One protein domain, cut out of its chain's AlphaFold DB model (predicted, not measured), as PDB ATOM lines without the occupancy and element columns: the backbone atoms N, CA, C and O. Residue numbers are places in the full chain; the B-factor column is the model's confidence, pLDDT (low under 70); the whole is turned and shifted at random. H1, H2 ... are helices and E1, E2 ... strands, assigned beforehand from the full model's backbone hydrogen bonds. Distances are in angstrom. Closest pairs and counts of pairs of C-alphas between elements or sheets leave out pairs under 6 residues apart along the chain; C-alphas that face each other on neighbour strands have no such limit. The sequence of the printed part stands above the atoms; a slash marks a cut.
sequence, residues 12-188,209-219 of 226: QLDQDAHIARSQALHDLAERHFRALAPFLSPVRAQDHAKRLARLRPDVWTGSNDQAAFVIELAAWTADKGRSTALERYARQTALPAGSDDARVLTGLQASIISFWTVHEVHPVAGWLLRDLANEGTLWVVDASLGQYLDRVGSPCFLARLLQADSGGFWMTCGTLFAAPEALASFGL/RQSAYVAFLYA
ATOM      1  N   GLN A  12     145.584 150.300  96.827       61.84
ATOM      2  CA  GLN A  12     146.575 149.629  97.669       61.84
ATOM      3  C   GLN A  12     146.377 149.944  99.161       61.84
ATOM      4  O   GLN A  12     146.442 149.047  99.994       61.84
ATOM      5  N   LEU A  13     146.089 151.205  99.506       60.88
ATOM      6  CA  LEU A  13     145.812 151.619 100.889       60.88
ATOM      7  C   LEU A  13     144.538 150.970 101.455       60.88
ATOM      8  O   LEU A  13     144.502 150.622 102.634       60.88
ATOM      9  N   ASP A  14     143.510 150.794 100.623       74.06
ATOM     10  CA  ASP A  14     142.269 150.103 100.995       74.06
ATOM     11  C   ASP A  14     142.515 148.597 101.206       74.06
ATOM     12  O   ASP A  14     142.086 148.004 102.197       74.06
ATOM     13  N   GLN A  15     143.324 147.989 100.335       73.62
ATOM     14  CA  GLN A  15     143.764 146.600 100.460       73.62
ATOM     15  C   GLN A  15     144.573 146.352 101.744       73.62
ATOM     16  O   GLN A  15     144.273 145.416 102.491       73.62
ATOM     17  N   ASP A  16     145.563 147.193 102.037       79.31
ATOM     18  CA  ASP A  16     146.386 147.066 103.242       79.31
ATOM     19  C   ASP A  16     145.533 147.210 104.513       79.31
ATOM     20  O   ASP A  16     145.720 146.469 105.484       79.31
ATOM     21  N   ALA A  17     144.537 148.104 104.497       81.94
ATOM     22  CA  ALA A  17     143.589 148.261 105.596       81.94
ATOM     23  C   ALA A  17     142.720 147.006 105.799       81.94
ATOM     24  O   ALA A  17     142.507 146.585 106.939       81.94
ATOM     25  N   HIS A  18     142.258 146.372 104.719       78.81
ATOM     26  CA  HIS A  18     141.501 145.120 104.790       78.81
ATOM     27  C   HIS A  18     142.327 143.956 105.348       78.81
ATOM     28  O   HIS A  18     141.836 143.212 106.203       78.81
ATOM     29  N   ILE A  19     143.584 143.822 104.922       81.06
ATOM     30  CA  ILE A  19     144.500 142.796 105.436       81.06
ATOM     31  C   ILE A  19     144.773 143.028 106.924       81.06
ATOM     32  O   ILE A  19     144.630 142.102 107.724       81.06
ATOM     33  N   ALA A  20     145.099 144.264 107.314       85.75
ATOM     34  CA  ALA A  20     145.353 144.614 108.710       85.75
ATOM     35  C   ALA A  20     144.118 144.368 109.593       85.75
ATOM     36  O   ALA A  20     144.231 143.852 110.707       85.75
ATOM     37  N   ARG A  21     142.919 144.681 109.083       86.88
ATOM     38  CA  ARG A  21     141.652 144.393 109.762       86.88
ATOM     39  C   ARG A  21     141.444 142.892 109.948       86.88
ATOM     40  O   ARG A  21     141.081 142.480 111.046       86.88
ATOM     41  N   SER A  22     141.685 142.091 108.909       85.25
ATOM     42  CA  SER A  22     141.590 140.630 108.995       85.25
ATOM     43  C   SER A  22     142.536 140.071 110.058       85.25
ATOM     44  O   SER A  22     142.101 139.336 110.941       85.25
ATOM     45  N   GLN A  23     143.802 140.498 110.047       86.75
ATOM     46  CA  GLN A  23     144.803 140.072 111.027       86.75
ATOM     47  C   GLN A  23     144.386 140.421 112.461       86.75
ATOM     48  O   GLN A  23     144.404 139.560 113.335       86.75
ATOM     49  N   ALA A  24     143.918 141.650 112.700       90.81
ATOM     50  CA  ALA A  24     143.462 142.064 114.027       90.81
ATOM     51  C   ALA A  24     142.278 141.220 114.543       90.81
ATOM     52  O   ALA A  24     142.213 140.894 115.734       90.81
ATOM     53  N   LEU A  25     141.344 140.855 113.658       90.88
ATOM     54  CA  LEU A  25     140.209 139.990 113.988       90.88
ATOM     55  C   LEU A  25     140.639 138.530 114.195       90.88
ATOM     56  O   LEU A  25     140.114 137.865 115.092       90.88
ATOM     57  N   HIS A  26     141.612 138.040 113.427       89.50
ATOM     58  CA  HIS A  26     142.213 136.720 113.614       89.50
ATOM     59  C   HIS A  26     142.897 136.613 114.982       89.50
ATOM     60  O   HIS A  26     142.590 135.704 115.756       89.50
ATOM     61  N   ASP A  27     143.703 137.606 115.358       92.25
ATOM     62  CA  ASP A  27     144.347 137.660 116.673       92.25
ATOM     63  C   ASP A  27     143.323 137.684 117.820       92.25
ATOM     64  O   ASP A  27     143.552 137.120 118.896       92.25
ATOM     65  N   LEU A  28     142.181 138.353 117.623       94.62
ATOM     66  CA  LEU A  28     141.054 138.326 118.561       94.62
ATOM     67  C   LEU A  28     140.445 136.924 118.669       94.62
ATOM     68  O   LEU A  28     140.190 136.450 119.778       94.62
ATOM     69  N   ALA A  29     140.247 136.241 117.540       92.81
ATOM     70  CA  ALA A  29     139.703 134.888 117.512       92.81
ATOM     71  C   ALA A  29     140.612 133.913 118.276       92.81
ATOM     72  O   ALA A  29     140.128 133.142 119.110       92.81
ATOM     73  N   GLU A  30     141.929 134.009 118.088       91.81
ATOM     74  CA  GLU A  30     142.907 133.231 118.853       91.81
ATOM     75  C   GLU A  30     142.889 133.556 120.351       91.81
ATOM     76  O   GLU A  30     143.032 132.666 121.197       91.81
ATOM     77  N   ARG A  31     142.721 134.834 120.723       95.06
ATOM     78  CA  ARG A  31     142.586 135.227 122.135       95.06
ATOM     79  C   ARG A  31     141.343 134.613 122.768       95.06
ATOM     80  O   ARG A  31     141.459 134.043 123.852       95.06
ATOM     81  N   HIS A  32     140.197 134.655 122.095       95.31
ATOM     82  CA  HIS A  32     138.981 133.989 122.566       95.31
ATOM     83  C   HIS A  32     139.163 132.469 122.674       95.31
ATOM     84  O   HIS A  32     138.754 131.873 123.672       95.31
ATOM     85  N   PHE A  33     139.827 131.840 121.700       90.50
ATOM     86  CA  PHE A  33     140.101 130.403 121.742       90.50
ATOM     87  C   PHE A  33     141.049 130.002 122.884       90.50
ATOM     88  O   PHE A  33     140.880 128.958 123.511       90.50
ATOM     89  N   ARG A  34     142.020 130.849 123.240       91.19
ATOM     90  CA  ARG A  34     142.829 130.638 124.451       91.19
ATOM     91  C   ARG A  34     142.019 130.872 125.727       91.19
ATOM     92  O   ARG A  34     142.125 130.094 126.673       91.19
ATOM     93  N   ALA A  35     141.185 131.909 125.752       94.81
ATOM     94  CA  ALA A  35     140.379 132.275 126.916       94.81
ATOM     95  C   ALA A  35     139.286 131.245 127.252       94.81
ATOM     96  O   ALA A  35     138.893 131.140 128.413       94.81
ATOM     97  N   LEU A  36     138.822 130.450 126.280       93.56
ATOM     98  CA  LEU A  36     137.840 129.393 126.534       93.56
ATOM     99  C   LEU A  36     138.437 128.128 127.173       93.56
ATOM    100  O   LEU A  36     137.679 127.229 127.541       93.56
ATOM    101  N   ALA A  37     139.762 128.036 127.345       91.81
ATOM    102  CA  ALA A  37     140.424 126.847 127.888       91.81
ATOM    103  C   ALA A  37     139.835 126.323 129.219       91.81
ATOM    104  O   ALA A  37     139.632 125.110 129.324       91.81
ATOM    105  N   PRO A  38     139.456 127.169 130.203       94.31
ATOM    106  CA  PRO A  38     138.829 126.711 131.450       94.31
ATOM    107  C   PRO A  38     137.473 126.016 131.256       94.31
ATOM    108  O   PRO A  38     136.996 125.311 132.143       94.31
ATOM    109  N   PHE A  39     136.833 126.211 130.101       93.88
ATOM    110  CA  PHE A  39     135.541 125.620 129.770       93.88
ATOM    111  C   PHE A  39     135.672 124.273 129.066       93.88
ATOM    112  O   PHE A  39     134.657 123.597 128.879       93.88
ATOM    113  N   LEU A  40     136.872 123.879 128.644       90.31
ATOM    114  CA  LEU A  40     137.093 122.637 127.916       90.31
ATOM    115  C   LEU A  40     136.959 121.415 128.826       90.31
ATOM    116  O   LEU A  40     137.264 121.448 130.015       90.31
ATOM    117  N   SER A  41     136.516 120.302 128.242       88.75
ATOM    118  CA  SER A  41     136.518 119.000 128.907       88.75
ATOM    119  C   SER A  41     137.683 118.166 128.368       88.75
ATOM    120  O   SER A  41     137.624 117.751 127.206       88.75
ATOM    121  N   PRO A  42     138.710 117.867 129.187       88.19
ATOM    122  CA  PRO A  42     139.814 117.003 128.771       88.19
ATOM    123  C   PRO A  42     139.337 115.615 128.335       88.19
ATOM    124  O   PRO A  42     139.857 115.053 127.376       88.19
ATOM    125  N   VAL A  43     138.298 115.091 128.994       89.38
ATOM    126  CA  VAL A  43     137.683 113.800 128.652       89.38
ATOM    127  C   VAL A  43     137.106 113.833 127.237       89.38
ATOM    128  O   VAL A  43     137.408 112.947 126.448       89.38
ATOM    129  N   ARG A  44     136.372 114.891 126.858       86.81
ATOM    130  CA  ARG A  44     135.852 115.020 125.483       86.81
ATOM    131  C   ARG A  44     136.959 115.092 124.441       86.81
ATOM    132  O   ARG A  44     136.832 114.483 123.386       86.81
ATOM    133  N   ALA A  45     138.029 115.836 124.719       85.06
ATOM    134  CA  ALA A  45     139.174 115.896 123.815       85.06
ATOM    135  C   ALA A  45     139.788 114.494 123.627       85.06
ATOM    136  O   ALA A  45     140.006 114.049 122.501       85.06
ATOM    137  N   GLN A  46     139.975 113.745 124.716       88.25
ATOM    138  CA  GLN A  46     140.453 112.362 124.649       88.25
ATOM    139  C   GLN A  46     139.497 111.436 123.887       88.25
ATOM    140  O   GLN A  46     139.959 110.588 123.125       88.25
ATOM    141  N   ASP A  47     138.185 111.590 124.062       87.00
ATOM    142  CA  ASP A  47     137.186 110.796 123.343       87.00
ATOM    143  C   ASP A  47     137.231 111.073 121.837       87.00
ATOM    144  O   ASP A  47     137.229 110.129 121.042       87.00
ATOM    145  N   HIS A  48     137.359 112.342 121.432       85.00
ATOM    146  CA  HIS A  48     137.565 112.713 120.029       85.00
ATOM    147  C   HIS A  48     138.860 112.122 119.473       85.00
ATOM    148  O   HIS A  48     138.828 111.504 118.412       85.00
ATOM    149  N   ALA A  49     139.972 112.217 120.208       84.62
ATOM    150  CA  ALA A  49     141.251 111.645 119.787       84.62
ATOM    151  C   ALA A  49     141.164 110.128 119.581       84.62
ATOM    152  O   ALA A  49     141.542 109.623 118.526       84.62
ATOM    153  N   LYS A  50     140.607 109.394 120.555       86.00
ATOM    154  CA  LYS A  50     140.404 107.939 120.450       86.00
ATOM    155  C   LYS A  50     139.510 107.583 119.268       86.00
ATOM    156  O   LYS A  50     139.767 106.608 118.564       86.00
ATOM    157  N   ARG A  51     138.446 108.359 119.051       81.06
ATOM    158  CA  ARG A  51     137.493 108.113 117.971       81.06
ATOM    159  C   ARG A  51     138.131 108.338 116.602       81.06
ATOM    160  O   ARG A  51     137.962 107.484 115.737       81.06
ATOM    161  N   LEU A  52     138.884 109.421 116.424       78.56
ATOM    162  CA  LEU A  52     139.605 109.714 115.182       78.56
ATOM    163  C   LEU A  52     140.707 108.686 114.912       78.56
ATOM    164  O   LEU A  52     140.751 108.138 113.815       78.56
ATOM    165  N   ALA A  53     141.499 108.329 115.928       80.75
ATOM    166  CA  ALA A  53     142.511 107.275 115.828       80.75
ATOM    167  C   ALA A  53     141.924 105.920 115.413       80.75
ATOM    168  O   ALA A  53     142.531 105.187 114.640       80.75
ATOM    169  N   ARG A  54     140.720 105.589 115.895       82.38
ATOM    170  CA  ARG A  54     140.026 104.357 115.508       82.38
ATOM    171  C   ARG A  54     139.489 104.404 114.077       82.38
ATOM    172  O   ARG A  54     139.482 103.380 113.408       82.38
ATOM    173  N   LEU A  55     138.973 105.551 113.641       70.69
ATOM    174  CA  LEU A  55     138.318 105.683 112.335       70.69
ATOM    175  C   LEU A  55     139.320 105.855 111.197       70.69
ATOM    176  O   LEU A  55     139.071 105.363 110.101       70.69
ATOM    177  N   ARG A  56     140.431 106.548 111.455       71.06
ATOM    178  CA  ARG A  56     141.477 106.872 110.480       71.06
ATOM    179  C   ARG A  56     142.870 106.736 111.107       71.06
ATOM    180  O   ARG A  56     143.551 107.745 111.295       71.06
ATOM    181  N   PRO A  57     143.308 105.509 111.449       73.69
ATOM    182  CA  PRO A  57     144.638 105.274 112.023       73.69
ATOM    183  C   PRO A  57     145.777 105.640 111.058       73.69
ATOM    184  O   PRO A  57     146.896 105.887 111.493       73.69
ATOM    185  N   ASP A  58     145.487 105.693 109.755       71.44
ATOM    186  CA  ASP A  58     146.389 106.130 108.687       71.44
ATOM    187  C   ASP A  58     146.647 107.643 108.701       71.44
ATOM    188  O   ASP A  58     147.713 108.096 108.290       71.44
ATOM    189  N   VAL A  59     145.677 108.425 109.184       69.62
ATOM    190  CA  VAL A  59     145.763 109.889 109.251       69.62
ATOM    191  C   VAL A  59     146.163 110.344 110.645       69.62
ATOM    192  O   VAL A  59     146.960 111.266 110.780       69.62
ATOM    193  N   TRP A  60     145.617 109.721 111.690       73.19
ATOM    194  CA  TRP A  60     145.772 110.171 113.068       73.19
ATOM    195  C   TRP A  60     147.015 109.570 113.738       73.19
ATOM    196  O   TRP A  60     146.972 108.500 114.342       73.19
ATOM    197  N   THR A  61     148.129 110.290 113.649       73.50
ATOM    198  CA  THR A  61     149.450 109.914 114.168       73.50
ATOM    199  C   THR A  61     149.755 110.501 115.550       73.50
ATOM    200  O   THR A  61     150.742 110.119 116.172       73.50
ATOM    201  N   GLY A  62     148.918 111.418 116.050       72.06
ATOM    202  CA  GLY A  62     149.126 112.118 117.320       72.06
ATOM    203  C   GLY A  62     150.060 113.326 117.224       72.06
ATOM    204  O   GLY A  62     150.661 113.704 118.227       72.06
ATOM    205  N   SER A  63     150.201 113.932 116.038       80.69
ATOM    206  CA  SER A  63     150.984 115.162 115.862       80.69
ATOM    207  C   SER A  63     150.415 116.341 116.670       80.69
ATOM    208  O   SER A  63     149.251 116.335 117.077       80.69
ATOM    209  N   ASN A  64     151.220 117.389 116.874       80.81
ATOM    210  CA  ASN A  64     150.775 118.592 117.589       80.81
ATOM    211  C   ASN A  64     149.551 119.250 116.929       80.81
ATOM    212  O   ASN A  64     148.626 119.644 117.636       80.81
ATOM    213  N   ASP A  65     149.499 119.297 115.595       76.00
ATOM    214  CA  ASP A  65     148.354 119.847 114.854       76.00
ATOM    215  C   ASP A  65     147.086 119.011 115.080       76.00
ATOM    216  O   ASP A  65     145.989 119.544 115.235       76.00
ATOM    217  N   GLN A  66     147.226 117.688 115.182       79.00
ATOM    218  CA  GLN A  66     146.109 116.800 115.503       79.00
ATOM    219  C   GLN A  66     145.648 116.974 116.952       79.00
ATOM    220  O   GLN A  66     144.448 117.011 117.224       79.00
ATOM    221  N   ALA A  67     146.576 117.149 117.892       82.88
ATOM    222  CA  ALA A  67     146.228 117.466 119.272       82.88
ATOM    223  C   ALA A  67     145.462 118.800 119.371       82.88
ATOM    224  O   ALA A  67     144.416 118.853 120.024       82.88
ATOM    225  N   ALA A  68     145.927 119.846 118.678       84.00
ATOM    226  CA  ALA A  68     145.259 121.148 118.608       84.00
ATOM    227  C   ALA A  68     143.847 121.033 118.015       84.00
ATOM    228  O   ALA A  68     142.879 121.536 118.587       84.00
ATOM    229  N   PHE A  69     143.708 120.266 116.938       83.69
ATOM    230  CA  PHE A  69     142.426 120.023 116.297       83.69
ATOM    231  C   PHE A  69     141.418 119.294 117.198       83.69
ATOM    232  O   PHE A  69     140.234 119.625 117.219       83.69
ATOM    233  N   VAL A  70     141.865 118.322 117.996       85.56
ATOM    234  CA  VAL A  70     140.997 117.636 118.967       85.56
ATOM    235  C   VAL A  70     140.530 118.568 120.087       85.56
ATOM    236  O   VAL A  70     139.387 118.467 120.545       85.56
ATOM    237  N   ILE A  71     141.400 119.479 120.526       86.12
ATOM    238  CA  ILE A  71     141.060 120.514 121.508       86.12
ATOM    239  C   ILE A  71     139.998 121.447 120.923       86.12
ATOM    240  O   ILE A  71     138.997 121.734 121.581       86.12
ATOM    241  N   GLU A  72     140.167 121.849 119.665       88.06
ATOM    242  CA  GLU A  72     139.156 122.581 118.911       88.06
ATOM    243  C   GLU A  72     137.841 121.795 118.836       88.06
ATOM    244  O   GLU A  72     136.802 122.295 119.260       88.06
ATOM    245  N   LEU A  73     137.845 120.531 118.419       86.56
ATOM    246  CA  LEU A  73     136.628 119.717 118.390       86.56
ATOM    247  C   LEU A  73     135.901 119.700 119.741       86.56
ATOM    248  O   LEU A  73     134.676 119.839 119.787       86.56
ATOM    249  N   ALA A  74     136.632 119.588 120.851       88.56
ATOM    250  CA  ALA A  74     136.056 119.649 122.192       88.56
ATOM    251  C   ALA A  74     135.466 121.030 122.548       88.56
ATOM    252  O   ALA A  74     134.570 121.107 123.394       88.56
ATOM    253  N   ALA A  75     135.929 122.107 121.909       88.50
ATOM    254  CA  ALA A  75     135.413 123.456 122.105       88.50
ATOM    255  C   ALA A  75     134.044 123.675 121.437       88.50
ATOM    256  O   ALA A  75     133.149 124.261 122.058       88.50
ATOM    257  N   TRP A  76     133.872 123.171 120.207       88.50
ATOM    258  CA  TRP A  76     132.683 123.391 119.362       88.50
ATOM    259  C   TRP A  76     131.646 122.261 119.382       88.50
ATOM    260  O   TRP A  76     130.586 122.398 118.771       88.50
ATOM    261  N   THR A  77     131.910 121.152 120.075       85.31
ATOM    262  CA  THR A  77     130.964 120.029 120.167       85.31
ATOM    263  C   THR A  77     130.461 119.812 121.590       85.31
ATOM    264  O   THR A  77     131.138 120.084 122.583       85.31
ATOM    265  N   ALA A  78     129.237 119.304 121.689       84.94
ATOM    266  CA  ALA A  78     128.617 118.880 122.933       84.94
ATOM    267  C   ALA A  78     127.646 117.732 122.658       84.94
ATOM    268  O   ALA A  78     127.194 117.547 121.528       84.94
ATOM    269  N   ASP A  79     127.314 116.970 123.700       79.88
ATOM    270  CA  ASP A  79     126.250 115.974 123.582       79.88
ATOM    271  C   ASP A  79     124.908 116.677 123.391       79.88
ATOM    272  O   ASP A  79     124.717 117.821 123.814       79.88
ATOM    273  N   LYS A  80     123.949 115.967 122.797       79.50
ATOM    274  CA  LYS A  80     122.597 116.486 122.585       79.50
ATOM    275  C   LYS A  80     122.015 117.044 123.891       79.50
ATOM    276  O   LYS A  80     121.993 116.365 124.915       79.50
ATOM    277  N   GLY A  81     121.536 118.289 123.842       83.44
ATOM    278  CA  GLY A  81     120.957 118.986 124.998       83.44
ATOM    279  C   GLY A  81     121.980 119.559 125.986       83.44
ATOM    280  O   GLY A  81     121.592 120.097 127.022       83.44
ATOM    281  N   ARG A  82     123.281 119.467 125.696       86.88
ATOM    282  CA  ARG A  82     124.350 120.099 126.475       86.88
ATOM    283  C   ARG A  82     124.937 121.248 125.676       86.88
ATOM    284  O   ARG A  82     124.980 121.209 124.454       86.88
ATOM    285  N   SER A  83     125.420 122.255 126.391       90.25
ATOM    286  CA  SER A  83     126.102 123.368 125.745       90.25
ATOM    287  C   SER A  83     127.552 123.045 125.414       90.25
ATOM    288  O   SER A  83     128.211 122.310 126.159       90.25
ATOM    289  N   THR A  84     128.075 123.653 124.356       91.62
ATOM    290  CA  THR A  84     129.499 123.578 123.990       91.62
ATOM    291  C   THR A  84     130.371 124.360 124.977       91.62
ATOM    292  O   THR A  84     129.866 125.123 125.811       91.62
ATOM    293  N   ALA A  85     131.693 124.148 124.946       92.12
ATOM    294  CA  ALA A  85     132.604 124.967 125.751       92.12
ATOM    295  C   ALA A  85     132.543 126.430 125.305       92.12
ATOM    296  O   ALA A  85     132.456 127.316 126.154       92.12
ATOM    297  N   LEU A  86     132.473 126.661 123.991       93.19
ATOM    298  CA  LEU A  86     132.314 127.990 123.414       93.19
ATOM    299  C   LEU A  86     131.028 128.682 123.890       93.19
ATOM    300  O   LEU A  86     131.064 129.843 124.272       93.19
ATOM    301  N   GLU A  87     129.898 127.979 123.950       94.00
ATOM    302  CA  GLU A  87     128.640 128.544 124.463       94.00
ATOM    303  C   GLU A  87     128.675 128.837 125.967       94.00
ATOM    304  O   GLU A  87     127.968 129.725 126.451       94.00
ATOM    305  N   ARG A  88     129.430 128.059 126.752       96.31
ATOM    306  CA  ARG A  88     129.638 128.366 128.177       96.31
ATOM    307  C   ARG A  88     130.528 129.593 128.340       96.31
ATOM    308  O   ARG A  88     130.171 130.473 129.115       96.31
ATOM    309  N   TYR A  89     131.619 129.657 127.580       96.81
ATOM    310  CA  TYR A  89     132.512 130.810 127.526       96.81
ATOM    311  C   TYR A  89     131.744 132.076 127.136       96.81
ATOM    312  O   TYR A  89     131.765 133.058 127.873       96.81
ATOM    313  N   ALA A  90     130.966 132.024 126.052       95.19
ATOM    314  CA  ALA A  90     130.212 133.171 125.565       95.19
ATOM    315  C   ALA A  90     129.190 133.694 126.581       95.19
ATOM    316  O   ALA A  90     129.054 134.900 126.754       95.19
ATOM    317  N   ARG A  91     128.520 132.805 127.326       94.88
ATOM    318  CA  ARG A  91     127.581 133.204 128.390       94.88
ATOM    319  C   ARG A  91     128.242 133.862 129.599       94.88
ATOM    320  O   ARG A  91     127.566 134.589 130.317       94.88
ATOM    321  N   GLN A  92     129.513 133.568 129.860       95.19
ATOM    322  CA  GLN A  92     130.252 134.118 131.002       95.19
ATOM    323  C   GLN A  92     131.132 135.315 130.628       95.19
ATOM    324  O   GLN A  92     131.692 135.958 131.513       95.19
ATOM    325  N   THR A  93     131.245 135.632 129.338       94.06
ATOM    326  CA  THR A  93     132.085 136.727 128.854       94.06
ATOM    327  C   THR A  93     131.230 137.970 128.646       94.06
ATOM    328  O   THR A  93     130.406 138.027 127.737       94.06
ATOM    329  N   ALA A  94     131.421 138.983 129.492       92.19
ATOM    330  CA  ALA A  94     130.797 140.288 129.311       92.19
ATOM    331  C   ALA A  94     131.638 141.128 128.341       92.19
ATOM    332  O   ALA A  94     132.769 141.490 128.663       92.19
ATOM    333  N   LEU A  95     131.090 141.436 127.165       93.81
ATOM    334  CA  LEU A  95     131.755 142.238 126.136       93.81
ATOM    335  C   LEU A  95     130.923 143.485 125.818       93.81
ATOM    336  O   LEU A  95     129.693 143.389 125.762       93.81
ATOM    337  N   PRO A  96     131.552 144.650 125.581       94.44
ATOM    338  CA  PRO A  96     130.831 145.832 125.132       94.44
ATOM    339  C   PRO A  96     130.102 145.553 123.813       94.44
ATOM    340  O   PRO A  96     130.689 145.023 122.866       94.44
ATOM    341  N   ALA A  97     128.824 145.925 123.736       89.50
ATOM    342  CA  ALA A  97     128.043 145.763 122.515       89.50
ATOM    343  C   ALA A  97     128.702 146.516 121.347       89.50
ATOM    344  O   ALA A  97     129.136 147.657 121.495       89.50
ATOM    345  N   GLY A  98     128.789 145.863 120.188       88.12
ATOM    346  CA  GLY A  98     129.393 146.435 118.982       88.12
ATOM    347  C   GLY A  98     130.926 146.430 118.940       88.12
ATOM    348  O   GLY A  98     131.464 146.765 117.884       88.12
ATOM    349  N   SER A  99     131.605 146.023 120.025       93.75
ATOM    350  CA  SER A  99     133.062 145.825 120.048       93.75
ATOM    351  C   SER A  99     133.508 144.700 119.117       93.75
ATOM    352  O   SER A  99     132.738 143.784 118.817       93.75
ATOM    353  N   ASP A 100     134.772 144.746 118.700       94.06
ATOM    354  CA  ASP A 100     135.359 143.698 117.867       94.06
ATOM    355  C   ASP A 100     135.388 142.345 118.581       94.06
ATOM    356  O   ASP A 100     135.049 141.342 117.963       94.06
ATOM    357  N   ASP A 101     135.675 142.302 119.887       95.31
ATOM    358  CA  ASP A 101     135.554 141.075 120.682       95.31
ATOM    359  C   ASP A 101     134.135 140.485 120.596       95.31
ATOM    360  O   ASP A 101     133.959 139.291 120.360       95.31
ATOM    361  N   ALA A 102     133.087 141.311 120.736       94.31
ATOM    362  CA  ALA A 102     131.706 140.827 120.657       94.31
ATOM    363  C   ALA A 102     131.360 140.284 119.258       94.31
ATOM    364  O   ALA A 102     130.672 139.265 119.132       94.31
ATOM    365  N   ARG A 103     131.859 140.946 118.208       93.06
ATOM    366  CA  ARG A 103     131.702 140.521 116.811       93.06
ATOM    367  C   ARG A 103     132.416 139.205 116.534       93.06
ATOM    368  O   ARG A 103     131.805 138.277 116.011       93.06
ATOM    369  N   VAL A 104     133.676 139.095 116.947       94.44
ATOM    370  CA  VAL A 104     134.484 137.886 116.766       94.44
ATOM    371  C   VAL A 104     133.899 136.722 117.552       94.44
ATOM    372  O   VAL A 104     133.772 135.634 116.998       94.44
ATOM    373  N   LEU A 105     133.473 136.925 118.800       94.75
ATOM    374  CA  LEU A 105     132.833 135.872 119.585       94.75
ATOM    375  C   LEU A 105     131.529 135.381 118.938       94.75
ATOM    376  O   LEU A 105     131.301 134.173 118.856       94.75
ATOM    377  N   THR A 106     130.712 136.298 118.416       93.00
ATOM    378  CA  THR A 106     129.508 135.946 117.644       93.00
ATOM    379  C   THR A 106     129.879 135.151 116.387       93.00
ATOM    380  O   THR A 106     129.288 134.104 116.115       93.00
ATOM    381  N   GLY A 107     130.908 135.593 115.658       92.50
ATOM    382  CA  GLY A 107     131.449 134.899 114.491       92.50
ATOM    383  C   GLY A 107     131.966 133.496 114.822       92.50
ATOM    384  O   GLY A 107     131.661 132.547 114.107       92.50
ATOM    385  N   LEU A 108     132.674 133.320 115.941       92.88
ATOM    386  CA  LEU A 108     133.146 132.017 116.424       92.88
ATOM    387  C   LEU A 108     131.979 131.062 116.702       92.88
ATOM    388  O   LEU A 108     132.065 129.874 116.370       92.88
ATOM    389  N   GLN A 109     130.885 131.560 117.287       91.25
ATOM    390  CA  GLN A 109     129.678 130.767 117.546       91.25
ATOM    391  C   GLN A 109     128.946 130.377 116.255       91.25
ATOM    392  O   GLN A 109     128.398 129.279 116.178       91.25
ATOM    393  N   ALA A 110     128.968 131.246 115.244       90.44
ATOM    394  CA  ALA A 110     128.358 131.016 113.933       90.44
ATOM    395  C   ALA A 110     129.300 130.346 112.909       90.44
ATOM    396  O   ALA A 110     128.892 130.099 111.771       90.44
ATOM    397  N   SER A 111     130.544 130.066 113.305       91.00
ATOM    398  CA  SER A 111     131.581 129.529 112.426       91.00
ATOM    399  C   SER A 111     131.197 128.188 111.807       91.00
ATOM    400  O   SER A 111     130.506 127.352 112.401       91.00
ATOM    401  N   ILE A 112     131.709 127.958 110.606       88.31
ATOM    402  CA  ILE A 112     131.496 126.734 109.840       88.31
ATOM    403  C   ILE A 112     132.808 125.979 109.721       88.31
ATOM    404  O   ILE A 112     133.864 126.591 109.646       88.31
ATOM    405  N   ILE A 113     132.747 124.654 109.696       86.31
ATOM    406  CA  ILE A 113     133.910 123.801 109.454       86.31
ATOM    407  C   ILE A 113     133.630 122.941 108.230       86.31
ATOM    408  O   ILE A 113     132.555 122.352 108.133       86.31
ATOM    409  N   SER A 114     134.583 122.893 107.307       84.88
ATOM    410  CA  SER A 114     134.506 122.034 106.128       84.88
ATOM    411  C   SER A 114     135.894 121.698 105.592       84.88
ATOM    412  O   SER A 114     136.904 122.238 106.057       84.88
ATOM    413  N   PHE A 115     135.924 120.789 104.620       84.00
ATOM    414  CA  PHE A 115     137.055 120.630 103.722       84.00
ATOM    415  C   PHE A 115     136.961 121.686 102.633       84.00
ATOM    416  O   PHE A 115     135.954 121.798 101.935       84.00
ATOM    417  N   TRP A 116     138.031 122.443 102.496       88.19
ATOM    418  CA  TRP A 116     138.162 123.518 101.542       88.19
ATOM    419  C   TRP A 116     139.247 123.168 100.542       88.19
ATOM    420  O   TRP A 116     140.233 122.507 100.876       88.19
ATOM    421  N   THR A 117     139.073 123.642  99.317       90.19
ATOM    422  CA  THR A 117     140.161 123.724  98.350       90.19
ATOM    423  C   THR A 117     140.277 125.139  97.810       90.19
ATOM    424  O   THR A 117     139.272 125.850  97.694       90.19
ATOM    425  N   VAL A 118     141.496 125.555  97.482       90.38
ATOM    426  CA  VAL A 118     141.729 126.814  96.775       90.38
ATOM    427  C   VAL A 118     141.173 126.696  95.360       90.38
ATOM    428  O   VAL A 118     141.656 125.902  94.558       90.38
ATOM    429  N   HIS A 119     140.159 127.502  95.048       88.12
ATOM    430  CA  HIS A 119     139.630 127.604  93.695       88.12
ATOM    431  C   HIS A 119     140.352 128.681  92.882       88.12
ATOM    432  O   HIS A 119     140.710 128.436  91.732       88.12
ATOM    433  N   GLU A 120     140.567 129.851  93.484       86.00
ATOM    434  CA  GLU A 120     141.219 130.997  92.854       86.00
ATOM    435  C   GLU A 120     141.983 131.811  93.904       86.00
ATOM    436  O   GLU A 120     141.548 131.931  95.055       86.00
ATOM    437  N   VAL A 121     143.118 132.380  93.496       83.94
ATOM    438  CA  VAL A 121     143.852 133.381  94.276       83.94
ATOM    439  C   VAL A 121     143.503 134.746  93.712       83.94
ATOM    440  O   VAL A 121     143.770 135.022  92.544       83.94
ATOM    441  N   HIS A 122     142.913 135.606  94.534       68.19
ATOM    442  CA  HIS A 122     142.524 136.933  94.090       68.19
ATOM    443  C   HIS A 122     143.644 137.951  94.336       68.19
ATOM    444  O   HIS A 122     144.187 138.008  95.447       68.19
ATOM    445  N   PRO A 123     143.949 138.818  93.354       58.12
ATOM    446  CA  PRO A 123     145.071 139.757  93.420       58.12
ATOM    447  C   PRO A 123     145.002 140.773  94.575       58.12
ATOM    448  O   PRO A 123     146.035 141.282  94.995       58.12
ATOM    449  N   VAL A 124     143.814 141.030  95.136       58.03
ATOM    450  CA  VAL A 124     143.596 142.005  96.231       58.03
ATOM    451  C   VAL A 124     143.796 141.383  97.635       58.03
ATOM    452  O   VAL A 124     143.430 141.980  98.632       58.03
ATOM    453  N   ALA A 125     144.425 140.203  97.742       59.28
ATOM    454  CA  ALA A 125     144.767 139.488  98.994       59.28
ATOM    455  C   ALA A 125     143.692 138.563  99.591       59.28
ATOM    456  O   ALA A 125     143.582 138.413 100.810       59.28
ATOM    457  N   GLY A 126     142.936 137.889  98.724       77.75
ATOM    458  CA  GLY A 126     141.954 136.893  99.140       77.75
ATOM    459  C   GLY A 126     142.111 135.550  98.439       77.75
ATOM    460  O   GLY A 126     142.742 135.430  97.392       77.75
ATOM    461  N   TRP A 127     141.474 134.546  99.018       87.88
ATOM    462  CA  TRP A 127     141.312 133.210  98.475       87.88
ATOM    463  C   TRP A 127     139.832 132.994  98.193       87.88
ATOM    464  O   TRP A 127     138.990 133.214  99.068       87.88
ATOM    465  N   LEU A 128     139.506 132.528  96.994       89.25
ATOM    466  CA  LEU A 128     138.202 131.938  96.743       89.25
ATOM    467  C   LEU A 128     138.297 130.461  97.114       89.25
ATOM    468  O   LEU A 128     138.934 129.673  96.413       89.25
ATOM    469  N   LEU A 129     137.693 130.088  98.238       90.50
ATOM    470  CA  LEU A 129     137.669 128.707  98.702       90.50
ATOM    471  C   LEU A 129     136.414 128.007  98.209       90.50
ATOM    472  O   LEU A 129     135.322 128.565  98.283       90.50
ATOM    473  N   ARG A 130     136.558 126.767  97.753       89.94
ATOM    474  CA  ARG A 130     135.437 125.878  97.443       89.94
ATOM    475  C   ARG A 130     135.211 124.909  98.594       89.94
ATOM    476  O   ARG A 130     136.155 124.260  99.035       89.94
ATOM    477  N   ASP A 131     133.964 124.802  99.038       87.50
ATOM    478  CA  ASP A 131     133.509 123.800  99.997       87.50
ATOM    479  C   ASP A 131     133.381 122.445  99.291       87.50
ATOM    480  O   ASP A 131     132.528 122.264  98.420       87.50
ATOM    481  N   LEU A 132     134.230 121.494  99.669       82.38
ATOM    482  CA  LEU A 132     134.234 120.145  99.107       82.38
ATOM    483  C   LEU A 132     133.089 119.272  99.638       82.38
ATOM    484  O   LEU A 132     132.830 118.216  99.072       82.38
ATOM    485  N   ALA A 133     132.414 119.680 100.715       75.19
ATOM    486  CA  ALA A 133     131.309 118.927 101.305       75.19
ATOM    487  C   ALA A 133     129.926 119.440 100.875       75.19
ATOM    488  O   ALA A 133     128.966 118.675 100.925       75.19
ATOM    489  N   ASN A 134     129.804 120.718 100.494       73.12
ATOM    490  CA  ASN A 134     128.504 121.359 100.234       73.12
ATOM    491  C   ASN A 134     128.421 122.120  98.894       73.12
ATOM    492  O   ASN A 134     127.484 122.891  98.704       73.12
ATOM    493  N   GLU A 135     129.396 121.955  97.991       68.94
ATOM    494  CA  GLU A 135     129.431 122.571  96.647       68.94
ATOM    495  C   GLU A 135     129.271 124.114  96.622       68.94
ATOM    496  O   GLU A 135     128.800 124.701  95.649       68.94
ATOM    497  N   GLY A 136     129.689 124.804  97.690       83.62
ATOM    498  CA  GLY A 136     129.673 126.270  97.798       83.62
ATOM    499  C   GLY A 136     131.039 126.913  97.543       83.62
ATOM    500  O   GLY A 136     132.067 126.242  97.583       83.62
ATOM    501  N   THR A 137     131.076 128.232  97.328       87.94
ATOM    502  CA  THR A 137     132.329 129.009  97.345       87.94
ATOM    503  C   THR A 137     132.247 130.170  98.325       87.94
ATOM    504  O   THR A 137     131.180 130.757  98.503       87.94
ATOM    505  N   LEU A 138     133.366 130.485  98.979       88.56
ATOM    506  CA  LEU A 138     133.480 131.567  99.951       88.56
ATOM    507  C   LEU A 138     134.729 132.402  99.706       88.56
ATOM    508  O   LEU A 138     135.816 131.882  99.461       88.56
ATOM    509  N   TRP A 139     134.551 133.710  99.844       87.88
ATOM    510  CA  TRP A 139     135.627 134.687  99.817       87.88
ATOM    511  C   TRP A 139     136.304 134.772 101.177       87.88
ATOM    512  O   TRP A 139     135.675 135.185 102.153       87.88
ATOM    513  N   VAL A 140     137.584 134.403 101.220       88.25
ATOM    514  CA  VAL A 140     138.406 134.409 102.429       88.25
ATOM    515  C   VAL A 140     139.528 135.427 102.308       88.25
ATOM    516  O   VAL A 140     140.261 135.419 101.328       88.25
ATOM    517  N   VAL A 141     139.708 136.274 103.315       87.06
ATOM    518  CA  VAL A 141     140.879 137.153 103.435       87.06
ATOM    519  C   VAL A 141     141.589 136.766 104.712       87.06
ATOM    520  O   VAL A 141     141.102 137.047 105.805       87.06
ATOM    521  N   ASP A 142     142.722 136.087 104.576       83.12
ATOM    522  CA  ASP A 142     143.509 135.630 105.713       83.12
ATOM    523  C   ASP A 142     144.976 135.433 105.312       83.12
ATOM    524  O   ASP A 142     145.311 134.578 104.489       83.12
ATOM    525  N   ALA A 143     145.861 136.238 105.900       78.38
ATOM    526  CA  ALA A 143     147.293 136.162 105.634       78.38
ATOM    527  C   ALA A 143     147.918 134.857 106.163       78.38
ATOM    528  O   ALA A 143     148.881 134.357 105.577       78.38
ATOM    529  N   SER A 144     147.369 134.288 107.243       80.38
ATOM    530  CA  SER A 144     147.861 133.034 107.826       80.38
ATOM    531  C   SER A 144     147.611 131.844 106.899       80.38
ATOM    532  O   SER A 144     148.434 130.928 106.828       80.38
ATOM    533  N   LEU A 145     146.530 131.896 106.112       86.62
ATOM    534  CA  LEU A 145     146.183 130.845 105.163       86.62
ATOM    535  C   LEU A 145     147.230 130.716 104.052       86.62
ATOM    536  O   LEU A 145     147.626 129.602 103.726       86.62
ATOM    537  N   GLY A 146     147.733 131.828 103.508       84.06
ATOM    538  CA  GLY A 146     148.776 131.776 102.478       84.06
ATOM    539  C   GLY A 146     150.064 131.127 102.982       84.06
ATOM    540  O   GLY A 146     150.556 130.176 102.382       84.06
ATOM    541  N   GLN A 147     150.540 131.553 104.157       83.38
ATOM    542  CA  GLN A 147     151.723 130.963 104.797       83.38
ATOM    543  C   GLN A 147     151.535 129.472 105.096       83.38
ATOM    544  O   GLN A 147     152.469 128.677 104.984       83.38
ATOM    545  N   TYR A 148     150.322 129.087 105.499       86.12
ATOM    546  CA  TYR A 148     149.976 127.698 105.737       86.12
ATOM    547  C   TYR A 148     150.070 126.869 104.454       86.12
ATOM    548  O   TYR A 148     150.745 125.841 104.457       86.12
ATOM    549  N   LEU A 149     149.426 127.325 103.377       87.38
ATOM    550  CA  LEU A 149     149.388 126.642 102.084       87.38
ATOM    551  C   LEU A 149     150.790 126.462 101.496       87.38
ATOM    552  O   LEU A 149     151.128 125.351 101.089       87.38
ATOM    553  N   ASP A 150     151.630 127.499 101.556       86.50
ATOM    554  CA  ASP A 150     153.030 127.433 101.120       86.50
ATOM    555  C   ASP A 150     153.824 126.373 101.896       86.50
ATOM    556  O   ASP A 150     154.641 125.646 101.331       86.50
ATOM    557  N   ARG A 151     153.570 126.252 103.205       87.56
ATOM    558  CA  ARG A 151     154.249 125.284 104.074       87.56
ATOM    559  C   ARG A 151     153.807 123.846 103.816       87.56
ATOM    560  O   ARG A 151     154.637 122.944 103.902       87.56
ATOM    561  N   VAL A 152     152.512 123.611 103.591       82.81
ATOM    562  CA  VAL A 152     151.968 122.246 103.463       82.81
ATOM    563  C   VAL A 152     151.950 121.730 102.026       82.81
ATOM    564  O   VAL A 152     151.873 120.521 101.832       82.81
ATOM    565  N   GLY A 153     152.015 122.616 101.027       85.25
ATOM    566  CA  GLY A 153     152.056 122.253  99.609       85.25
ATOM    567  C   GLY A 153     150.795 121.551  99.088       85.25
ATOM    568  O   GLY A 153     150.833 120.971  98.008       85.25
ATOM    569  N   SER A 154     149.694 121.579  99.846       84.12
ATOM    570  CA  SER A 154     148.397 121.013  99.465       84.12
ATOM    571  C   SER A 154     147.369 122.134  99.326       84.12
ATOM    572  O   SER A 154     147.224 122.928 100.260       84.12
ATOM    573  N   PRO A 155     146.605 122.191  98.218       85.94
ATOM    574  CA  PRO A 155     145.510 123.145  98.072       85.94
ATOM    575  C   PRO A 155     144.277 122.737  98.886       85.94
ATOM    576  O   PRO A 155     143.375 123.554  99.053       85.94
ATOM    577  N   CYS A 156     144.224 121.489  99.372       86.75
ATOM    578  CA  CYS A 156     143.105 120.932 100.120       86.75
ATOM    579  C   CYS A 156     143.411 120.913 101.616       86.75
ATOM    580  O   CYS A 156     144.424 120.373 102.067       86.75
ATOM    581  N   PHE A 157     142.492 121.442 102.413       85.62
ATOM    582  CA  PHE A 157     142.660 121.523 103.855       85.62
ATOM    583  C   PHE A 157     141.312 121.530 104.564       85.62
ATOM    584  O   PHE A 157     140.290 121.947 104.032       85.62
ATOM    585  N   LEU A 158     141.310 121.060 105.797       84.62
ATOM    586  CA  LEU A 158     140.213 121.237 106.719       84.62
ATOM    587  C   LEU A 158     140.444 122.531 107.495       84.62
ATOM    588  O   LEU A 158     141.516 122.738 108.067       84.62
ATOM    589  N   ALA A 159     139.425 123.382 107.525       87.88
ATOM    590  CA  ALA A 159     139.461 124.619 108.287       87.88
ATOM    591  C   ALA A 159     138.086 124.984 108.812       87.88
ATOM    592  O   ALA A 159     137.046 124.663 108.217       87.88
ATOM    593  N   ARG A 160     138.106 125.743 109.902       91.19
ATOM    594  CA  ARG A 160     136.954 126.485 110.370       91.19
ATOM    595  C   ARG A 160     137.041 127.924 109.888       91.19
ATOM    596  O   ARG A 160     138.065 128.581 110.043       91.19
ATOM    597  N   LEU A 161     135.950 128.408 109.311       91.88
ATOM    598  CA  LEU A 161     135.812 129.773 108.833       91.88
ATOM    599  C   LEU A 161     134.775 130.508 109.673       91.88
ATOM    600  O   LEU A 161     133.725 129.952 110.012       91.88
ATOM    601  N   LEU A 162     135.055 131.768 109.979       91.81
ATOM    602  CA  LEU A 162     134.103 132.670 110.612       91.81
ATOM    603  C   LEU A 162     133.946 133.952 109.802       91.81
ATOM    604  O   LEU A 162     134.840 134.345 109.053       91.81
ATOM    605  N   GLN A 163     132.810 134.609 110.002       90.00
ATOM    606  CA  GLN A 163     132.556 135.965 109.540       90.00
ATOM    607  C   GLN A 163     132.334 136.834 110.781       90.00
ATOM    608  O   GLN A 163     131.385 136.608 111.533       90.00
ATOM    609  N   ALA A 164     133.240 137.778 111.034       77.06
ATOM    610  CA  ALA A 164     133.150 138.672 112.190       77.06
ATOM    611  C   ALA A 164     132.392 139.973 111.865       77.06
ATOM    612  O   ALA A 164     131.697 140.504 112.724       77.06
ATOM    613  N   ASP A 165     132.468 140.463 110.624       76.88
ATOM    614  CA  ASP A 165     131.775 141.678 110.183       76.88
ATOM    615  C   ASP A 165     130.640 141.328 109.200       76.88
ATOM    616  O   ASP A 165     130.838 140.595 108.233       76.88
ATOM    617  N   SER A 166     129.434 141.865 109.431       57.38
ATOM    618  CA  SER A 166     128.169 141.478 108.769       57.38
ATOM    619  C   SER A 166     128.041 141.844 107.278       57.38
ATOM    620  O   SER A 166     126.995 141.625 106.677       57.38
ATOM    621  N   GLY A 167     129.099 142.380 106.673       60.38
ATOM    622  CA  GLY A 167     129.243 142.569 105.224       60.38
ATOM    623  C   GLY A 167     130.652 142.234 104.726       60.38
ATOM    624  O   GLY A 167     131.029 142.668 103.643       60.38
ATOM    625  N   GLY A 168     131.447 141.541 105.549       69.75
ATOM    626  CA  GLY A 168     132.875 141.326 105.339       69.75
ATOM    627  C   GLY A 168     133.227 139.964 104.744       69.75
ATOM    628  O   GLY A 168     132.375 139.111 104.492       69.75
ATOM    629  N   PHE A 169     134.526 139.773 104.552       75.69
ATOM    630  CA  PHE A 169     135.150 138.517 104.154       75.69
ATOM    631  C   PHE A 169     135.042 137.444 105.247       75.69
ATOM    632  O   PHE A 169     134.849 137.737 106.430       75.69
ATOM    633  N   TRP A 170     135.209 136.188 104.844       89.00
ATOM    634  CA  TRP A 170     135.468 135.091 105.766       89.00
ATOM    635  C   TRP A 170     136.951 135.067 106.136       89.00
ATOM    636  O   TRP A 170     137.811 135.476 105.362       89.00
ATOM    637  N   MET A 171     137.261 134.570 107.321       90.25
ATOM    638  CA  MET A 171     138.634 134.371 107.785       90.25
ATOM    639  C   MET A 171     138.745 132.990 108.406       90.25
ATOM    640  O   MET A 171     137.754 132.449 108.917       90.25
ATOM    641  N   THR A 172     139.939 132.407 108.347       90.75
ATOM    642  CA  THR A 172     140.184 131.156 109.052       90.75
ATOM    643  C   THR A 172     140.214 131.421 110.553       90.75
ATOM    644  O   THR A 172     140.501 132.524 111.017       90.75
ATOM    645  N   CYS A 173     139.846 130.414 111.330       90.44
ATOM    646  CA  CYS A 173     139.989 130.432 112.774       90.44
ATOM    647  C   CYS A 173     140.240 129.008 113.266       90.44
ATOM    648  O   CYS A 173     139.761 128.044 112.669       90.44
ATOM    649  N   GLY A 174     140.980 128.881 114.363       85.75
ATOM    650  CA  GLY A 174     141.357 127.573 114.884       85.75
ATOM    651  C   GLY A 174     142.445 126.898 114.047       85.75
ATOM    652  O   GLY A 174     143.321 127.547 113.483       85.75
ATOM    653  N   THR A 175     142.419 125.573 114.026       85.81
ATOM    654  CA  THR A 175     143.477 124.736 113.465       85.81
ATOM    655  C   THR A 175     143.241 124.496 111.978       85.81
ATOM    656  O   THR A 175     142.180 124.023 111.572       85.81
ATOM    657  N   LEU A 176     144.270 124.749 111.169       86.50
ATOM    658  CA  LEU A 176     144.319 124.338 109.769       86.50
ATOM    659  C   LEU A 176     144.949 122.948 109.666       86.50
ATOM    660  O   LEU A 176     146.061 122.721 110.149       86.50
ATOM    661  N   PHE A 177     144.257 122.018 109.015       80.81
ATOM    662  CA  PHE A 177     144.718 120.639 108.872       80.81
ATOM    663  C   PHE A 177     144.797 120.232 107.400       80.81
ATOM    664  O   PHE A 177     143.807 120.314 106.678       80.81
ATOM    665  N   ALA A 178     145.964 119.771 106.947       81.44
ATOM    666  CA  ALA A 178     146.182 119.461 105.544       81.44
ATOM    667  C   ALA A 178     145.376 118.212 105.198       81.44
ATOM    668  O   ALA A 178     145.462 117.186 105.874       81.44
ATOM    669  N   ALA A 179     144.571 118.308 104.149       72.69
ATOM    670  CA  ALA A 179     143.784 117.194 103.664       72.69
ATOM    671  C   ALA A 179     144.518 116.539 102.487       72.69
ATOM    672  O   ALA A 179     145.064 117.252 101.639       72.69
ATOM    673  N   PRO A 180     144.514 115.197 102.390       66.88
ATOM    674  CA  PRO A 180     144.903 114.534 101.155       66.88
ATOM    675  C   PRO A 180     144.022 115.040 100.009       66.88
ATOM    676  O   PRO A 180     142.805 115.129 100.177       66.88
ATOM    677  N   GLU A 181     144.597 115.296  98.835       62.09
ATOM    678  CA  GLU A 181     143.830 115.702  97.643       62.09
ATOM    679  C   GLU A 181     142.756 114.681  97.256       62.09
ATOM    680  O   GLU A 181     141.724 115.046  96.705       62.09
ATOM    681  N   ALA A 182     142.938 113.407  97.623       55.44
ATOM    682  CA  ALA A 182     141.916 112.375  97.473       55.44
ATOM    683  C   ALA A 182     140.588 112.743  98.162       55.44
ATOM    684  O   ALA A 182     139.545 112.246  97.763       55.44
ATOM    685  N   LEU A 183     140.579 113.630  99.165       52.41
ATOM    686  CA  LEU A 183     139.337 114.128  99.761       52.41
ATOM    687  C   LEU A 183     138.555 115.067  98.835       52.41
ATOM    688  O   LEU A 183     137.337 115.146  98.965       52.41
ATOM    689  N   ALA A 184     139.210 115.705  97.862       51.66
ATOM    690  CA  ALA A 184     138.533 116.509  96.849       51.66
ATOM    691  C   ALA A 184     137.655 115.663  95.913       51.66
ATOM    692  O   ALA A 184     136.652 116.165  95.412       51.66
ATOM    693  N   SER A 185     137.981 114.381  95.707       43.62
ATOM    694  CA  SER A 185     137.156 113.462  94.911       43.62
ATOM    695  C   SER A 185     136.044 112.778  95.715       43.62
ATOM    696  O   SER A 185     135.056 112.347  95.124       43.62
ATOM    697  N   PHE A 186     136.136 112.729  97.050       43.19
ATOM    698  CA  PHE A 186     135.062 112.202  97.908       43.19
ATOM    699  C   PHE A 186     133.818 113.107  97.951       43.19
ATOM    700  O   PHE A 186     132.729 112.614  98.233       43.19
ATOM    701  N   GLY A 187     133.954 114.394  97.614       40.25
ATOM    702  CA  GLY A 187     132.837 115.329  97.422       40.25
ATOM    703  C   GLY A 187     132.070 115.164  96.101       40.25
ATOM    704  O   GLY A 187     131.137 115.913  95.854       40.25
ATOM    705  N   LEU A 188     132.447 114.201  95.248       34.03
ATOM    706  CA  LEU A 188     131.845 113.958  93.925       34.03
ATOM    707  C   LEU A 188     131.198 112.563  93.813       34.03
ATOM    708  O   LEU A 188     131.246 111.915  92.767       34.03
ATOM    709  N   ARG A 209     124.792 122.816 110.322       41.97
ATOM    710  CA  ARG A 209     126.036 122.973 109.537       41.97
ATOM    711  C   ARG A 209     127.244 122.188 110.091       41.97
ATOM    712  O   ARG A 209     128.309 122.181 109.494       41.97
ATOM    713  N   GLN A 210     127.071 121.489 111.215       41.03
ATOM    714  CA  GLN A 210     127.986 120.485 111.764       41.03
ATOM    715  C   GLN A 210     127.832 119.083 111.122       41.03
ATOM    716  O   GLN A 210     128.723 118.253 111.274       41.03
ATOM    717  N   SER A 211     126.734 118.793 110.412       39.47
ATOM    718  CA  SER A 211     126.326 117.426 110.044       39.47
ATOM    719  C   SER A 211     127.099 116.802 108.888       39.47
ATOM    720  O   SER A 211     127.334 115.606 108.959       39.47
ATOM    721  N   ALA A 212     127.535 117.544 107.864       41.91
ATOM    722  CA  ALA A 212     128.301 116.962 106.749       41.91
ATOM    723  C   ALA A 212     129.731 116.572 107.177       41.91
ATOM    724  O   ALA A 212     130.237 115.509 106.835       41.91
ATOM    725  N   TYR A 213     130.343 117.392 108.031       51.09
ATOM    726  CA  TYR A 213     131.657 117.169 108.634       51.09
ATOM    727  C   TYR A 213     131.668 116.009 109.648       51.09
ATOM    728  O   TYR A 213     132.547 115.146 109.620       51.09
ATOM    729  N   VAL A 214     130.643 115.951 110.510       47.34
ATOM    730  CA  VAL A 214     130.367 114.801 111.384       47.34
ATOM    731  C   VAL A 214     130.081 113.571 110.517       47.34
ATOM    732  O   VAL A 214     130.668 112.524 110.751       47.34
ATOM    733  N   ALA A 215     129.269 113.678 109.469       41.81
ATOM    734  CA  ALA A 215     128.994 112.562 108.571       41.81
ATOM    735  C   ALA A 215     130.245 112.073 107.833       41.81
ATOM    736  O   ALA A 215     130.375 110.875 107.691       41.81
ATOM    737  N   PHE A 216     131.193 112.927 107.440       49.41
ATOM    738  CA  PHE A 216     132.429 112.509 106.770       49.41
ATOM    739  C   PHE A 216     133.420 111.820 107.724       49.41
ATOM    740  O   PHE A 216     133.913 110.730 107.438       49.41
ATOM    741  N   LEU A 217     133.675 112.407 108.901       49.31
ATOM    742  CA  LEU A 217     134.536 111.779 109.910       49.31
ATOM    743  C   LEU A 217     133.884 110.540 110.539       49.31
ATOM    744  O   LEU A 217     134.599 109.679 111.037       49.31
ATOM    745  N   TYR A 218     132.549 110.428 110.516       45.19
ATOM    746  CA  TYR A 218     131.781 109.352 111.154       45.19
ATOM    747  C   TYR A 218     130.963 108.476 110.185       45.19
ATOM    748  O   TYR A 218     130.173 107.651 110.648       45.19
ATOM    749  N   ALA A 219     131.195 108.584 108.871       39.81
ATOM    750  CA  ALA A 219     130.492 107.858 107.802       39.81
ATOM    751  C   ALA A 219     130.472 106.328 107.967       39.81
ATOM    752  O   ALA A 219     129.448 105.721 107.647       39.81
TER     753      ALA A 219
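Overview. This is residues 12 to 188 and 209 to 219 of the 226 residues of an uncharacterized protein of Sphingomonas sp. Leaf20 (UniProt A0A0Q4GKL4). A small antiparallel sheet folds back on itself into two leaves, E3 and E2 facing E4 and E5 with E1 as the hinge, and helices H1, H3, H5 and H6 gather round the leaf of E4 and E5. Long H1 crosses over E5, H2 packs on H3 farther out, H4 packs on the end of H3, and short H7 and H8 graze the sheet. The printed part has 188 residues with eight named helices and five named strands, in the order H1 H2 H3 H4 H5 E1 E2 E3 H6 E4 E5 H7 H8; its class is mixed, and the sheet's order is E3 E2 E1 E4 E5. It is compact, with a radius of gyration of the C-alphas of 16.5 A and spans of 50 by 42 by 27 A.

Arrangement. Start with H1, residues 12 to 35, on the sheet at a height of 9.7 A; its closest C-alphas to E5, residues 171 to 178, are Ala 29 and Cys 173, 6.5 A. H2, residues 42 to 55, touches H3, residues 64 to 76, closest at C-alphas Ala 45 and Ala 74, 5.1 A, at a steep tilt of 63 degrees, opposite ways. H3 lies over E5, closest at C-alphas Phe 69 and Thr 175, 5.6 A. H4, residues 85 to 92, touches H3, closest at C-alphas Ala 75 and Ala 85, 4.8 A. H5, residues 100 to 110, touches H1, closest at C-alphas Ala 29 and Val 104, 6.1 A. Next comes a meander, each strand the antiparallel neighbour of the one before: E1, residues 112 to 122, E2, 126 to 131, and E3, 137 to 140; look for N 119 and O 128, 2.8 A, and N 129 and O 138, 2.9 A. H6, residues 143 to 152, is on the same face as H1. E4, residues 156 to 162, is antiparallel to E1, N 116 and O 157 at 2.8 A, and forms a hairpin with E5, N 158 and O 177 at 2.8 A. H7, residues 182 to 186, and H8, residues 211 to 219, only graze the sheet. Every O i to N i+4 pair is within hydrogen-bond range in H1, H2, H3, H4, H5 and H8; H6 has 5 of 6, and H7 0 of 1, beside 2 of 2 O i to N i+3 pairs.

Along the chain. Find C-alpha 12 at (146.575, 149.629, 97.669); H1 runs 34.6 A from there. H2 spans 20.0 A, H3 18.8 A, and E1, which bends by 88 degrees at residue 115, 21.8 A. E5 begins at (138.634, 134.371, 107.785) and bends by 93 degrees at residue 174. H8 ends at C-alpha 219, (130.492, 107.858, 107.802).

Size, cuts and confidence. The C-alphas farthest apart, Leu 13 and Arg 54, are 49.8 A apart. Residues 189 to 208 are not printed, and C-alphas 188 and 209 are 18.9 A apart across this cut. Of the links printed whole, none is long. Mean pLDDT of the printed part is 80.9, with residues 180 to 188 and 209 to 219 among those under 70.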